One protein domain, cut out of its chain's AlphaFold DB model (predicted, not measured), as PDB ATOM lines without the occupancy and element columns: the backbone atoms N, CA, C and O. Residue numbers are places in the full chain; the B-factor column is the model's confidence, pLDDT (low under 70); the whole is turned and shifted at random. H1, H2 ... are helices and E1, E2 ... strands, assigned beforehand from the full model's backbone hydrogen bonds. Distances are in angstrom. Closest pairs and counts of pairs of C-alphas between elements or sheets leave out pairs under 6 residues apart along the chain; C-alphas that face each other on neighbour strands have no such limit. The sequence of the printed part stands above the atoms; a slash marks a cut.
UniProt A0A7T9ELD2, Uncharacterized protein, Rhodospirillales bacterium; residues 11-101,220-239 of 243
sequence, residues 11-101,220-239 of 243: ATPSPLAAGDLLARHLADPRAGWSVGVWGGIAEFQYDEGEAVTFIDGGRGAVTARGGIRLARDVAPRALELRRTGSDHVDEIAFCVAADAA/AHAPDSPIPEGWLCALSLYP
ATOM      1  N   ALA A  11      90.120 252.170 318.644       94.31
ATOM      2  CA  ALA A  11      91.303 251.539 318.078       94.31
ATOM      3  C   ALA A  11      91.414 250.103 318.593       94.31
ATOM      4  O   ALA A  11      91.377 249.848 319.798       94.31
ATOM      5  N   THR A  12      91.590 249.160 317.675       95.12
ATOM      6  CA  THR A  12      91.776 247.736 317.986       95.12
ATOM      7  C   THR A  12      92.994 247.207 317.237       95.12
ATOM      8  O   THR A  12      93.240 247.659 316.123       95.12
ATOM      9  N   PRO A  13      93.799 246.289 317.799       95.69
ATOM     10  CA  PRO A  13      94.890 245.674 317.046       95.69
ATOM     11  C   PRO A  13      94.367 245.006 315.771       95.69
ATOM     12  O   PRO A  13      93.374 244.281 315.833       95.69
ATOM     13  N   SER A  14      95.030 245.227 314.633       93.31
ATOM     14  CA  SER A  14      94.664 244.501 313.414       93.31
ATOM     15  C   SER A  14      94.998 243.010 313.572       93.31
ATOM     16  O   SER A  14      96.060 242.679 314.106       93.31
ATOM     17  N   PRO A  15      94.137 242.094 313.093       89.31
ATOM     18  CA  PRO A  15      94.438 240.667 313.064       89.31
ATOM     19  C   PRO A  15      95.466 240.298 311.981       89.31
ATOM     20  O   PRO A  15      95.959 239.172 311.971       89.31
ATOM     21  N   LEU A  16      95.773 241.212 311.053       87.31
ATOM     22  CA  LEU A  16      96.750 241.004 309.988       87.31
ATOM     23  C   LEU A  16      98.105 241.613 310.355       87.31
ATOM     24  O   LEU A  16      98.193 242.661 310.993       87.31
ATOM     25  N   ALA A  17      99.180 240.973 309.891       87.00
ATOM     26  CA  ALA A  17     100.519 241.528 310.019       87.00
ATOM     27  C   ALA A  17     100.628 242.850 309.244       87.00
ATOM     28  O   ALA A  17     100.115 242.977 308.129       87.00
ATOM     29  N   ALA A  18     101.350 243.826 309.803       86.81
ATOM     30  CA  ALA A  18     101.511 245.136 309.176       86.81
ATOM     31  C   ALA A  18     102.072 245.033 307.747       86.81
ATOM     32  O   ALA A  18     101.544 245.663 306.836       86.81
ATOM     33  N   GLY A  19     103.082 244.182 307.528       83.31
ATOM     34  CA  GLY A  19     103.668 243.960 306.201       83.31
ATOM     35  C   GLY A  19     102.662 243.452 305.159       83.31
ATOM     36  O   GLY A  19     102.691 243.904 304.015       83.31
ATOM     37  N   ASP A  20     101.729 242.587 305.563       84.31
ATOM     38  CA  ASP A  20     100.686 242.065 304.675       84.31
ATOM     39  C   ASP A  20      99.689 243.155 304.279       84.31
ATOM     40  O   ASP A  20      99.314 243.261 303.113       84.31
ATOM     41  N   LEU A  21      99.258 243.976 305.241       86.94
ATOM     42  CA  LEU A  21      98.356 245.103 304.988       86.94
ATOM     43  C   LEU A  21      98.985 246.099 304.017       86.94
ATOM     44  O   LEU A  21      98.343 246.514 303.051       86.94
ATOM     45  N   LEU A  22     100.249 246.431 304.264       84.75
ATOM     46  CA  LEU A  22     101.039 247.352 303.465       84.75
ATOM     47  C   LEU A  22     101.175 246.890 302.010       84.75
ATOM     48  O   LEU A  22     100.817 247.626 301.090       84.75
ATOM     49  N   ALA A  23     101.634 245.655 301.796       78.75
ATOM     50  CA  ALA A  23     101.831 245.114 300.454       78.75
ATOM     51  C   ALA A  23     100.512 244.979 299.677       78.75
ATOM     52  O   ALA A  23     100.467 245.270 298.483       78.75
ATOM     53  N   ARG A  24      99.426 244.565 300.347       85.56
ATOM     54  CA  ARG A  24      98.119 244.360 299.699       85.56
ATOM     55  C   ARG A  24      97.491 245.659 299.199       85.56
ATOM     56  O   ARG A  24      96.904 245.654 298.125       85.56
ATOM     57  N   HIS A  25      97.591 246.748 299.960       92.88
ATOM     58  CA  HIS A  25      96.865 247.982 299.641       92.88
ATOM     59  C   HIS A  25      97.647 248.937 298.739       92.88
ATOM     60  O   HIS A  25      97.038 249.807 298.125       92.88
ATOM     61  N   LEU A  26      98.974 248.798 298.614       92.44
ATOM     62  CA  LEU A  26      99.755 249.676 297.731       92.44
ATOM     63  C   LEU A  26      99.313 249.572 296.265       92.44
ATOM     64  O   LEU A  26      99.391 250.558 295.537       92.44
ATOM     65  N   ALA A  27      98.847 248.393 295.846       90.62
ATOM     66  CA  ALA A  27      98.350 248.121 294.500       90.62
ATOM     67  C   ALA A  27      96.822 248.304 294.345       90.62
ATOM     68  O   ALA A  27      96.296 248.040 293.266       90.62
ATOM     69  N   ASP A  28      96.103 248.726 295.396       93.12
ATOM     70  CA  ASP A  28      94.662 248.991 295.324       93.12
ATOM     71  C   ASP A  28      94.413 250.494 295.094       93.12
ATOM     72  O   ASP A  28      94.641 251.287 296.010       93.12
ATOM     73  N   PRO A  29      93.900 250.921 293.923       92.50
ATOM     74  CA  PRO A  29      93.606 252.333 293.649       92.50
ATOM     75  C   PRO A  29      92.487 252.916 294.530       92.50
ATOM     76  O   PRO A  29      92.230 254.116 294.505       92.50
ATOM     77  N   ARG A  30      91.778 252.089 295.311       92.06
ATOM     78  CA  ARG A  30      90.772 252.547 296.285       92.06
ATOM     79  C   ARG A  30      91.375 252.859 297.653       92.06
ATOM     80  O   ARG A  30      90.652 253.353 298.519       92.06
ATOM     81  N   ALA A  31      92.651 252.534 297.856       94.38
ATOM     82  CA  ALA A  31      93.360 252.801 299.091       94.38
ATOM     83  C   ALA A  31      93.968 254.209 299.079       94.38
ATOM     84  O   ALA A  31      94.758 254.561 298.200       94.38
ATOM     85  N   GLY A  32      93.628 254.991 300.097       95.81
ATOM     86  CA  GLY A  32      94.302 256.243 300.414       95.81
ATOM     87  C   GLY A  32      95.408 256.032 301.444       95.81
ATOM     88  O   GLY A  32      95.314 255.149 302.298       95.81
ATOM     89  N   TRP A  33      96.436 256.870 301.401       97.44
ATOM     90  CA  TRP A  33      97.546 256.856 302.348       97.44
ATOM     91  C   TRP A  33      97.848 258.255 302.843       97.44
ATOM     92  O   TRP A  33      97.782 259.204 302.063       97.44
ATOM     93  N   SER A  34      98.260 258.383 304.100       97.62
ATOM     94  CA  SER A  34      98.727 259.666 304.610       97.62
ATOM     95  C   SER A  34      99.866 259.552 305.617       97.62
ATOM     96  O   SER A  34      99.977 258.595 306.384       97.62
ATOM     97  N   VAL A  35     100.741 260.556 305.596       97.88
ATOM     98  CA  VAL A  35     101.800 260.774 306.586       97.88
ATOM     99  C   VAL A  35     101.668 262.208 307.065       97.88
ATOM    100  O   VAL A  35     101.693 263.142 306.260       97.88
ATOM    101  N   GLY A  36     101.533 262.404 308.373       95.44
ATOM    102  CA  GLY A  36     101.300 263.731 308.915       95.44
ATOM    103  C   GLY A  36     101.117 263.769 310.419       95.44
ATOM    104  O   GLY A  36     101.206 262.760 311.108       95.44
ATOM    105  N   VAL A  37     100.842 264.974 310.893       93.50
ATOM    106  CA  VAL A  37     100.444 265.307 312.258       93.50
ATOM    107  C   VAL A  37      99.207 266.190 312.237       93.50
ATOM    108  O   VAL A  37      98.744 266.624 311.178       93.50
ATOM    109  N   TRP A  38      98.685 266.512 313.418       93.38
ATOM    110  CA  TRP A  38      97.583 267.455 313.539       93.38
ATOM    111  C   TRP A  38      97.928 268.807 312.897       93.38
ATOM    112  O   TRP A  38      98.809 269.538 313.351       93.38
ATOM    113  N   GLY A  39      97.226 269.127 311.809       92.50
ATOM    114  CA  GLY A  39      97.433 270.348 311.039       92.50
ATOM    115  C   GLY A  39      98.482 270.278 309.931       92.50
ATOM    116  O   GLY A  39      98.667 271.283 309.253       92.50
ATOM    117  N   GLY A  40      99.158 269.152 309.709       94.06
ATOM    118  CA  GLY A  40     100.146 269.038 308.637       94.06
ATOM    119  C   GLY A  40     100.217 267.633 308.069       94.06
ATOM    120  O   GLY A  40     100.717 266.744 308.745       94.06
ATOM    121  N   ILE A  41      99.763 267.433 306.834       95.50
ATOM    122  CA  ILE A  41      99.644 266.098 306.237       95.50
ATOM    123  C   ILE A  41     100.018 266.100 304.757       95.50
ATOM    124  O   ILE A  41      99.758 267.073 304.043       95.50
ATOM    125  N   ALA A  42     100.607 264.997 304.306       97.62
ATOM    126  CA  ALA A  42     100.669 264.627 302.903       97.62
ATOM    127  C   ALA A  42      99.857 263.365 302.664       97.62
ATOM    128  O   ALA A  42      99.931 262.407 303.434       97.62
ATOM    129  N   GLU A  43      99.137 263.377 301.558       97.44
ATOM    130  CA  GLU A  43      98.248 262.317 301.135       97.44
ATOM    131  C   GLU A  43      98.691 261.766 299.788       97.44
ATOM    132  O   GLU A  43      99.169 262.496 298.915       97.44
ATOM    133  N   PHE A  44      98.529 260.459 299.625       97.19
ATOM    134  CA  PHE A  44      98.794 259.758 298.385       97.19
ATOM    135  C   PHE A  44      97.660 258.786 298.078       97.19
ATOM    136  O   PHE A  44      97.304 257.929 298.883       97.19
ATOM    137  N   GLN A  45      97.131 258.915 296.873       95.06
ATOM    138  CA  GLN A  45      96.223 257.980 296.225       95.06
ATOM    139  C   GLN A  45      96.415 258.151 294.716       95.06
ATOM    140  O   GLN A  45      96.900 259.194 294.267       95.06
ATOM    141  N   TYR A  46      96.012 257.165 293.933       95.06
ATOM    142  CA  TYR A  46      96.047 257.237 292.477       95.06
ATOM    143  C   TYR A  46      94.743 256.697 291.903       95.06
ATOM    144  O   TYR A  46      94.045 255.917 292.548       95.06
ATOM    145  N   ASP A  47      94.390 257.151 290.707       94.44
ATOM    146  CA  ASP A  47      93.137 256.753 290.077       94.44
ATOM    147  C   ASP A  47      93.253 255.368 289.429       94.44
ATOM    148  O   ASP A  47      94.322 254.929 288.999       94.44
ATOM    149  N   GLU A  48      92.122 254.672 289.325       92.69
ATOM    150  CA  GLU A  48      92.048 253.444 288.539       92.69
ATOM    151  C   GLU A  48      92.431 253.738 287.079       92.69
ATOM    152  O   GLU A  48      91.892 254.649 286.450       92.69
ATOM    153  N   GLY A  49      93.396 252.983 286.551       93.19
ATOM    154  CA  GLY A  49      93.948 253.197 285.211       93.19
ATOM    155  C   GLY A  49      95.034 254.278 285.115       93.19
ATOM    156  O   GLY A  49      95.593 254.456 284.033       93.19
ATOM    157  N   GLU A  50      95.379 254.978 286.202       95.44
ATOM    158  CA  GLU A  50      96.559 255.852 286.229       95.44
ATOM    159  C   GLU A  50      97.842 255.026 286.058       95.44
ATOM    160  O   GLU A  50      97.966 253.908 286.560       95.44
ATOM    161  N   ALA A  51      98.827 255.577 285.345       96.56
ATOM    162  CA  ALA A  51     100.130 254.942 285.217       96.56
ATOM    163  C   ALA A  51     100.873 254.969 286.563       96.56
ATOM    164  O   ALA A  51     101.229 256.038 287.067       96.56
ATOM    165  N   VAL A  52     101.145 253.782 287.112       96.69
ATOM    166  CA  VAL A  52     101.877 253.602 288.371       96.69
ATOM    167  C   VAL A  52     103.147 252.801 288.124       96.69
ATOM    168  O   VAL A  52     103.114 251.704 287.567       96.69
ATOM    169  N   THR A  53     104.274 253.330 288.586       96.69
ATOM    170  CA  THR A  53     105.528 252.582 288.670       96.69
ATOM    171  C   THR A  53     105.672 252.022 290.077       96.69
ATOM    172  O   THR A  53     105.855 252.776 291.035       96.69
ATOM    173  N   PHE A  54     105.610 250.697 290.206       95.00
ATOM    174  CA  PHE A  54     105.923 250.026 291.463       95.00
ATOM    175  C   PHE A  54     107.432 249.870 291.608       95.00
ATOM    176  O   PHE A  54     108.105 249.303 290.747       95.00
ATOM    177  N   ILE A  55     107.964 250.371 292.717       94.44
ATOM    178  CA  ILE A  55     109.394 250.365 293.027       94.44
ATOM    179  C   ILE A  55     109.668 249.485 294.244       94.44
ATOM    180  O   ILE A  55     108.752 248.995 294.911       94.44
ATOM    181  N   ASP A  56     110.950 249.264 294.538       90.94
ATOM    182  CA  ASP A  56     111.381 248.569 295.751       90.94
ATOM    183  C   ASP A  56     110.758 247.179 295.936       90.94
ATOM    184  O   ASP A  56     110.522 246.747 297.062       90.94
ATOM    185  N   GLY A  57     110.488 246.459 294.844       88.06
ATOM    186  CA  GLY A  57     109.816 245.159 294.896       88.06
ATOM    187  C   GLY A  57     108.392 245.247 295.455       88.06
ATOM    188  O   GLY A  57     108.017 244.413 296.272       88.06
ATOM    189  N   GLY A  58     107.639 246.286 295.075       88.94
ATOM    190  CA  GLY A  58     106.241 246.483 295.476       88.94
ATOM    191  C   GLY A  58     106.047 247.220 296.803       88.94
ATOM    192  O   GLY A  58     104.932 247.274 297.302       88.94
ATOM    193  N   ARG A  59     107.109 247.795 297.382       91.69
ATOM    194  CA  ARG A  59     107.043 248.621 298.609       91.69
ATOM    195  C   ARG A  59     106.925 250.115 298.341       91.69
ATOM    196  O   ARG A  59     106.913 250.903 299.281       91.69
ATOM    197  N   GLY A  60     106.858 250.518 297.083       95.44
ATOM    198  CA  GLY A  60     106.535 251.885 296.729       95.44
ATOM    199  C   GLY A  60     105.746 251.950 295.438       95.44
ATOM    200  O   GLY A  60     105.827 251.045 294.608       95.44
ATOM    201  N   ALA A  61     104.996 253.031 295.295       96.62
ATOM    202  CA  ALA A  61     104.193 253.351 294.129       96.62
ATOM    203  C   ALA A  61     104.453 254.811 293.761       96.62
ATOM    204  O   ALA A  61     104.411 255.683 294.629       96.62
ATOM    205  N   VAL A  62     104.747 255.073 292.490       98.00
ATOM    206  CA  VAL A  62     105.035 256.417 291.977       98.00
ATOM    207  C   VAL A  62     104.170 256.686 290.756       98.00
ATOM    208  O   VAL A  62     104.126 255.871 289.834       98.00
ATOM    209  N   THR A  63     103.518 257.842 290.738       97.69
ATOM    210  CA  THR A  63     102.811 258.387 289.578       97.69
ATOM    211  C   THR A  63     103.394 259.749 289.207       97.69
ATOM    212  O   THR A  63     104.268 260.286 289.893       97.69
ATOM    213  N   ALA A  64     102.896 260.353 288.128       96.75
ATOM    214  CA  ALA A  64     103.276 261.717 287.765       96.75
ATOM    215  C   ALA A  64     102.869 262.763 288.828       96.75
ATOM    216  O   ALA A  64     103.418 263.863 288.846       96.75
ATOM    217  N   ARG A  65     101.912 262.441 289.712       97.12
ATOM    218  CA  ARG A  65     101.334 263.373 290.696       97.12
ATOM    219  C   ARG A  65     101.954 263.265 292.088       97.12
ATOM    220  O   ARG A  65     101.884 264.221 292.862       97.12
ATOM    221  N   GLY A  66     102.566 262.131 292.410       97.94
ATOM    222  CA  GLY A  66     103.185 261.878 293.706       97.94
ATOM    223  C   GLY A  66     103.689 260.446 293.830       97.94
ATOM    224  O   GLY A  66     103.675 259.681 292.868       97.94
ATOM    225  N   GLY A  67     104.110 260.060 295.024       98.12
ATOM    226  CA  GLY A  67     104.474 258.681 295.310       98.12
ATOM    227  C   GLY A  67     104.539 258.378 296.796       98.12
ATOM    228  O   GLY A  67     104.604 259.278 297.629       98.12
ATOM    229  N   ILE A  68     104.564 257.092 297.115       98.00
ATOM    230  CA  ILE A  68     104.776 256.561 298.457       98.00
ATOM    231  C   ILE A  68     105.868 255.494 298.418       98.00
ATOM    232  O   ILE A  68     105.961 254.721 297.465       98.00
ATOM    233  N   ARG A  69     106.689 255.427 299.466       97.25
ATOM    234  CA  ARG A  69     107.638 254.339 299.720       97.25
ATOM    235  C   ARG A  69     107.581 253.937 301.182       97.25
ATOM    236  O   ARG A  69     107.659 254.787 302.062       97.25
ATOM    237  N   LEU A  70     107.484 252.639 301.425       95.12
ATOM    238  CA  LEU A  70     107.447 252.042 302.750       95.12
ATOM    239  C   LEU A  70     108.851 251.640 303.211       95.12
ATOM    240  O   LEU A  70     109.669 251.165 302.415       95.12
ATOM    241  N   ALA A  71     109.115 251.795 304.505       92.00
ATOM    242  CA  ALA A  71     110.339 251.323 305.134       92.00
ATOM    243  C   ALA A  71     110.396 249.784 305.159       92.00
ATOM    244  O   ALA A  71     109.371 249.105 305.212       92.00
ATOM    245  N   ARG A  72     111.610 249.224 305.107       82.69
ATOM    246  CA  ARG A  72     111.838 247.765 305.081       82.69
ATOM    247  C   ARG A  72     112.015 247.165 306.470       82.69
ATOM    248  O   ARG A  72     111.510 246.079 306.723       82.69
ATOM    249  N   ASP A  73     112.687 247.896 307.351       82.94
ATOM    250  CA  ASP A  73     113.200 247.370 308.620       82.94
ATOM    251  C   ASP A  73     112.405 247.886 309.827       82.94
ATOM    252  O   ASP A  73     112.923 247.997 310.936       82.94
ATOM    253  N   VAL A  74     111.133 248.232 309.609       82.62
ATOM    254  CA  VAL A  74     110.240 248.747 310.652       82.62
ATOM    255  C   VAL A  74     109.036 247.829 310.791       82.62
ATOM    256  O   VAL A  74     108.370 247.498 309.814       82.62
ATOM    257  N   ALA A  75     108.751 247.436 312.031       86.81
ATOM    258  CA  ALA A  75     107.595 246.629 312.400       86.81
ATOM    259  C   ALA A  75     106.605 247.493 313.201       86.81
ATOM    260  O   ALA A  75     106.597 247.434 314.432       86.81
ATOM    261  N   PRO A  76     105.804 248.348 312.535       93.06
ATOM    262  CA  PRO A  76     104.840 249.174 313.240       93.06
ATOM    263  C   PRO A  76     103.702 248.319 313.799       93.06
ATOM    264  O   PRO A  76     103.324 247.288 313.234       93.06
ATOM    265  N   ARG A  77     103.094 248.792 314.884       94.69
ATOM    266  CA  ARG A  77     101.849 248.229 315.396       94.69
ATOM    267  C   ARG A  77     100.690 248.723 314.539       94.69
ATOM    268  O   ARG A  77     100.406 249.915 314.531       94.69
ATOM    269  N   ALA A  78     100.008 247.812 313.851       96.88
ATOM    270  CA  ALA A  78      98.800 248.136 313.100       96.88
ATOM    271  C   ALA A  78      97.578 248.195 314.034       96.88
ATOM    272  O   ALA A  78      97.277 247.228 314.742       96.88
ATOM    273  N   LEU A  79      96.874 249.324 314.024       96.94
ATOM    274  CA  LEU A  79      95.627 249.550 314.746       96.94
ATOM    275  C   LEU A  79      94.514 249.858 313.743       96.94
ATOM    276  O   LEU A  79      94.629 250.789 312.955       96.94
ATOM    277  N   GLU A  80      93.430 249.098 313.786       96.25
ATOM    278  CA  GLU A  80      92.204 249.375 313.042       96.25
ATOM    279  C   GLU A  80      91.354 250.365 313.829       96.25
ATOM    280  O   GLU A  80      90.963 250.087 314.968       96.25
ATOM    281  N   LEU A  81      91.081 251.514 313.213       94.75
ATOM    282  CA  LEU A  81      90.274 252.584 313.771       94.75
ATOM    283  C   LEU A  81      88.899 252.582 313.106       94.75
ATOM    284  O   LEU A  81      88.769 252.790 311.896       94.75
ATOM    285  N   ARG A  82      87.868 252.394 313.928       93.56
ATOM    286  CA  ARG A  82      86.464 252.286 313.511       93.56
ATOM    287  C   ARG A  82      85.619 253.296 314.265       93.56
ATOM    288  O   ARG A  82      85.898 253.545 315.436       93.56
ATOM    289  N   ARG A  83      84.551 253.817 313.664       91.62
ATOM    290  CA  ARG A  83      83.459 254.432 314.438       91.62
ATOM    291  C   ARG A  83      82.874 253.428 315.442       91.62
ATOM    292  O   ARG A  83      82.694 252.255 315.120       91.62
ATOM    293  N   THR A  84      82.543 253.889 316.642       87.56
ATOM    294  CA  THR A  84      81.895 253.075 317.678       87.56
ATOM    295  C   THR A  84      80.606 252.455 317.138       87.56
ATOM    296  O   THR A  84      79.770 253.146 316.558       87.56
ATOM    297  N   GLY A  85      80.452 251.140 317.315       86.75
ATOM    298  CA  GLY A  85      79.295 250.382 316.823       86.75
ATOM    299  C   GLY A  85      79.321 250.042 315.327       86.75
ATOM    300  O   GLY A  85      78.344 249.495 314.824       86.75
ATOM    301  N   SER A  86      80.408 250.347 314.612       88.56
ATOM    302  CA  SER A  86      80.604 249.985 313.205       88.56
ATOM    303  C   SER A  86      81.668 248.900 313.063       88.56
ATOM    304  O   SER A  86      82.753 249.027 313.624       88.56
ATOM    305  N   ASP A  87      81.409 247.888 312.234       86.88
ATOM    306  CA  ASP A  87      82.417 246.883 311.855       86.88
ATOM    307  C   ASP A  87      83.354 247.380 310.739       86.88
ATOM    308  O   ASP A  87      84.425 246.810 310.499       86.88
ATOM    309  N   HIS A  88      82.973 248.464 310.058       90.12
ATOM    310  CA  HIS A  88      83.764 249.070 308.994       90.12
ATOM    311  C   HIS A  88      85.043 249.717 309.541       90.12
ATOM    312  O   HIS A  88      84.981 250.564 310.431       90.12
ATOM    313  N   VAL A  89      86.186 249.327 308.968       92.19
ATOM    314  CA  VAL A  89      87.495 249.940 309.221       92.19
ATOM    315  C   VAL A  89      87.621 251.199 308.378       92.19
ATOM    316  O   VAL A  89      87.830 251.111 307.168       92.19
ATOM    317  N   ASP A  90      87.500 252.353 309.033       91.88
ATOM    318  CA  ASP A  90      87.669 253.657 308.387       91.88
ATOM    319  C   ASP A  90      89.156 253.918 308.069       91.88
ATOM    320  O   ASP A  90      89.492 254.518 307.051       91.88
ATOM    321  N   GLU A  91      90.053 253.457 308.947       95.19
ATOM    322  CA  GLU A  91      91.497 253.689 308.863       95.19
ATOM    323  C   GLU A  91      92.271 252.558 309.540       95.19
ATOM    324  O   GLU A  91      91.828 251.987 310.538       95.19
ATOM    325  N   ILE A  92      93.466 252.285 309.033       96.56
ATOM    326  CA  ILE A  92      94.478 251.480 309.702       96.56
ATOM    327  C   ILE A  92      95.677 252.380 309.986       96.56
ATOM    328  O   ILE A  92      96.359 252.825 309.064       96.56
ATOM    329  N   ALA A  93      95.930 252.638 311.265       97.12
ATOM    330  CA  ALA A  93      97.072 253.405 311.735       97.12
ATOM    331  C   ALA A  93      98.259 252.470 311.998       97.12
ATOM    332  O   ALA A  93      98.153 251.505 312.756       97.12
ATOM    333  N   PHE A  94      99.403 252.765 311.392       96.88
ATOM    334  CA  PHE A  94     100.662 252.071 311.630       96.88
ATOM    335  C   PHE A  94     101.491 252.879 312.627       96.88
ATOM    336  O   PHE A  94     102.107 253.889 312.281       96.88
ATOM    337  N   CYS A  95     101.488 252.436 313.880       95.81
ATOM    338  CA  CYS A  95     102.049 253.184 314.994       95.81
ATOM    339  C   CYS A  95     103.440 252.699 315.408       95.81
ATOM    340  O   CYS A  95     103.732 251.502 315.402       95.81
ATOM    341  N   VAL A  96     104.267 253.638 315.858       94.06
ATOM    342  CA  VAL A  96     105.553 253.393 316.520       94.06
ATOM    343  C   VAL A  96     105.495 253.861 317.973       94.06
ATOM    344  O   VAL A  96     104.635 254.670 318.328       94.06
ATOM    345  N   ALA A  97     106.383 253.345 318.819       92.81
ATOM    346  CA  ALA A  97     106.479 253.784 320.206       92.81
ATOM    347  C   ALA A  97     107.014 255.227 320.286       92.81
ATOM    348  O   ALA A  97     107.862 255.635 319.489       92.81
ATOM    349  N   ALA A  98     106.487 256.016 321.222       88.56
ATOM    350  CA  ALA A  98     106.817 257.434 321.349       88.56
ATOM    351  C   ALA A  98     108.254 257.687 321.834       88.56
ATOM    352  O   ALA A  98     108.842 258.708 321.488       88.56
ATOM    353  N   ASP A  99     108.826 256.760 322.599       81.62
ATOM    354  CA  ASP A  99     110.209 256.810 323.088       81.62
ATOM    355  C   ASP A  99     111.254 256.614 321.978       81.62
ATOM    356  O   ASP A  99     112.378 257.098 322.089       81.62
ATOM    357  N   ALA A 100     110.872 255.964 320.877       65.75
ATOM    358  CA  ALA A 100     111.703 255.797 319.692       65.75
ATOM    359  C   ALA A 100     111.767 257.060 318.808       65.75
ATOM    360  O   ALA A 100     112.532 257.098 317.843       65.75
ATOM    361  N   ALA A 101     110.963 258.089 319.099       64.94
ATOM    362  CA  ALA A 101     110.873 259.291 318.281       64.94
ATOM    363  C   ALA A 101     111.892 260.355 318.732       64.94
ATOM    364  O   ALA A 101     111.798 260.919 319.822       64.94
ATOM    365  N   ALA A 220     100.624 265.519 318.064       89.38
ATOM    366  CA  ALA A 220     100.891 264.398 317.166       89.38
ATOM    367  C   ALA A 220      99.611 263.968 316.435       89.38
ATOM    368  O   ALA A 220      99.613 263.845 315.215       89.38
ATOM    369  N   HIS A 221      98.510 263.844 317.182       89.38
ATOM    370  CA  HIS A 221      97.218 263.368 316.687       89.38
ATOM    371  C   HIS A 221      96.114 264.390 316.947       89.38
ATOM    372  O   HIS A 221      96.279 265.306 317.759       89.38
ATOM    373  N   ALA A 222      94.969 264.209 316.289       88.56
ATOM    374  CA  ALA A 222      93.757 264.950 316.620       88.56
ATOM    375  C   ALA A 222      93.402 264.792 318.119       88.56
ATOM    376  O   ALA A 222      93.685 263.738 318.697       88.56
ATOM    377  N   PRO A 223      92.793 265.805 318.767       86.38
ATOM    378  CA  PRO A 223      92.463 265.754 320.196       86.38
ATOM    379  C   PRO A 223      91.603 264.554 320.628       86.38
ATOM    380  O   PRO A 223      91.700 264.131 321.775       86.38
ATOM    381  N   ASP A 224      90.776 264.024 319.730       87.25
ATOM    382  CA  ASP A 224      89.879 262.879 319.925       87.25
ATOM    383  C   ASP A 224      90.413 261.583 319.290       87.25
ATOM    384  O   ASP A 224      89.677 260.614 319.106       87.25
ATOM    385  N   SER A 225      91.704 261.544 318.954       90.56
ATOM    386  CA  SER A 225      92.322 260.364 318.365       90.56
ATOM    387  C   SER A 225      92.240 259.154 319.309       90.56
ATOM    388  O   SER A 225      92.653 259.254 320.465       90.56
ATOM    389  N   PRO A 226      91.791 257.980 318.827       93.81
ATOM    390  CA  PRO A 226      91.742 256.759 319.629       93.81
ATOM    391  C   PRO A 226      93.109 256.061 319.747       93.81
ATOM    392  O   PRO A 226      93.183 254.939 320.249       93.81
ATOM    393  N   ILE A 227      94.189 256.672 319.242       94.25
ATOM    394  CA  ILE A 227      95.539 256.113 319.338       94.25
ATOM    395  C   ILE A 227      95.965 256.079 320.817       94.25
ATOM    396  O   ILE A 227      95.945 257.121 321.471       94.25
ATOM    397  N   PRO A 228      96.357 254.907 321.358       93.00
ATOM    398  CA  PRO A 228      96.729 254.788 322.762       93.00
ATOM    399  C   PRO A 228      97.929 255.657 323.144       93.00
ATOM    400  O   PRO A 228      98.828 255.900 322.335       93.00
ATOM    401  N   GLU A 229      97.989 256.049 324.416       91.12
ATOM    402  CA  GLU A 229      99.149 256.734 324.984       91.12
ATOM    403  C   GLU A 229     100.444 255.933 324.757       91.12
ATOM    404  O   GLU A 229     100.452 254.699 324.765       91.12
ATOM    405  N   GLY A 230     101.547 256.645 324.511       92.31
ATOM    406  CA  GLY A 230     102.844 256.044 324.192       92.31
ATOM    407  C   GLY A 230     102.998 255.586 322.737       92.31
ATOM    408  O   GLY A 230     104.065 255.091 322.384       92.31
ATOM    409  N   TRP A 231     101.985 255.778 321.882       94.44
ATOM    410  CA  TRP A 231     102.036 255.429 320.460       94.44
ATOM    411  C   TRP A 231     101.850 256.642 319.542       94.44
ATOM    412  O   TRP A 231     101.041 257.540 319.780       94.44
ATOM    413  N   LEU A 232     102.597 256.648 318.440       94.88
ATOM    414  CA  LEU A 232     102.563 257.680 317.408       94.88
ATOM    415  C   LEU A 232     102.222 257.044 316.057       94.88
ATOM    416  O   LEU A 232     102.965 256.186 315.588       94.88
ATOM    417  N   CYS A 233     101.111 257.450 315.434       95.94
ATOM    418  CA  CYS A 233     100.767 257.068 314.066       95.94
ATOM    419  C   CYS A 233     101.810 257.613 313.081       95.94
ATOM    420  O   CYS A 233     101.943 258.819 312.911       95.94
ATOM    421  N   ALA A 234     102.560 256.723 312.437       95.69
ATOM    422  CA  ALA A 234     103.590 257.081 311.466       95.69
ATOM    423  C   ALA A 234     103.093 256.975 310.013       95.69
ATOM    424  O   ALA A 234     103.714 257.528 309.108       95.69
ATOM    425  N   LEU A 235     101.999 256.258 309.774       97.38
ATOM    426  CA  LEU A 235     101.356 256.114 308.472       97.38
ATOM    427  C   LEU A 235      99.895 255.732 308.703       97.38
ATOM    428  O   LEU A 235      99.628 254.813 309.478       97.38
ATOM    429  N   SER A 236      98.980 256.372 307.988       97.31
ATOM    430  CA  SER A 236      97.580 255.958 307.928       97.31
ATOM    431  C   SER A 236      97.268 255.361 306.559       97.31
ATOM    432  O   SER A 236      97.711 255.865 305.525       97.31
ATOM    433  N   LEU A 237      96.502 254.274 306.564       96.88
ATOM    434  CA  LEU A 237      95.898 253.641 305.396       96.88
ATOM    435  C   LEU A 237      94.381 253.778 305.492       96.88
ATOM    436  O   LEU A 237      93.799 253.433 306.518       96.88
ATOM    437  N   TYR A 238      93.738 254.181 304.404       95.38
ATOM    438  CA  TYR A 238      92.288 254.253 304.264       95.38
ATOM    439  C   TYR A 238      91.833 253.247 303.194       95.38
ATOM    440  O   TYR A 238      91.862 253.570 302.007       95.38
ATOM    441  N   PRO A 239      91.435 252.011 303.560       90.44
ATOM    442  CA  PRO A 239      91.267 250.909 302.603       90.44
ATOM    443  C   PRO A 239      90.213 251.116 301.505       90.44
ATOM    444  O   PRO A 239      90.245 250.409 300.499       90.44
TER     445      PRO A 239
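What this domain is: This is residues 11 to 101 and 220 to 239 of the 243 residues of an uncharacterized protein of Rhodospirillales bacterium (UniProt A0A7T9ELD2). A strongly twisted sheet of six strands and a small sheet of three meet where E3, at an edge of the large sheet, comes near E6, at an edge of the small one, and a single short helix, H1, packs on both sheets. The large sheet runs E1, E7, E8, E9, E2, E3 and the small one E4, E5, E6, both antiparallel throughout. The printed part has 111 residues, with one named helix and nine named strands in the chain order E1 H1 E2 E3 E4 E5 E6 E7 E8 E9, and the class is mostly strand. It is compact, with a radius of gyration of the C-alphas of 14.0 A and spans of 39 by 33 by 29 A.

Where its parts are: E1, residues 11 to 13, is 7.0 A long and begins at C-alpha 11, (91.303, 251.539, 318.078). H1, residues 18 to 26, is 12.4 A long. E2, residues 32 to 37, measures 16.1 A, and E3, residues 40 to 44, 13.9 A. E4, residues 53 to 55, measures 6.2 A, E5, residues 60 to 62, 6.7 A, and E6, residues 66 to 70, 14.0 A. E7, residues 77 to 83, is 19.4 A long, and E8, residues 91 to 97, 18.8 A. E9, residues 231 to 238, spans 18.9 A, bends by 66 degrees at residue 234 and ends at C-alpha 238, (92.288, 254.253, 304.264).

How they stand to each other: In the large sheet, E1 pairs with E7 through N 12 and O 80 at 2.9 A. E7 and E8 form a hairpin, with N 79 and O 93 at 2.8 A. E8 and E9 are antiparallel neighbours, with N 94 and O 235 within hydrogen-bond range at 2.8 A, and E9 and E2 are antiparallel neighbours too, with N 34 and O 236 within hydrogen-bond range at 2.9 A. E2 and E3 form a hairpin, with N 35 and O 42 at 3.0 A. H1 is on this sheet at a height of 9.7 A and runs along the strands, at 26 degrees to E9 on the local plane; the closest C-alphas of H1 and E7 are those of Ala 18 and Ala 78, 5.6 A. E4, E5 and E6 make a meander, each strand the antiparallel neighbour of the one before, with N 53 and O 62 at 2.8 A and N 61 and O 68 at 2.9 A. H1 is on this sheet too, at a height of 9.7 A, and the closest C-alphas of H1 and E5 are those of Leu 26 and Ala 61, 6.8 A. The closest C-alphas of E3 and E6 are those of Phe 44 and Gly 67, 6.5 A. E2 and E6 are only just apart, at 8.2 A. In H1 every O i to N i+4 pair is within hydrogen-bond range.

The domain as a whole: The two C-alphas farthest apart, those of Gly 49 and Asp 99, are 41.4 A apart. Residues 102 to 219 are not printed, and C-alphas 101 and 220 are 11.3 A apart across the cut. Of the links that are printed whole, none is long. The mean pLDDT of the printed part is 92.2, and residues 100 to 101 are under 70.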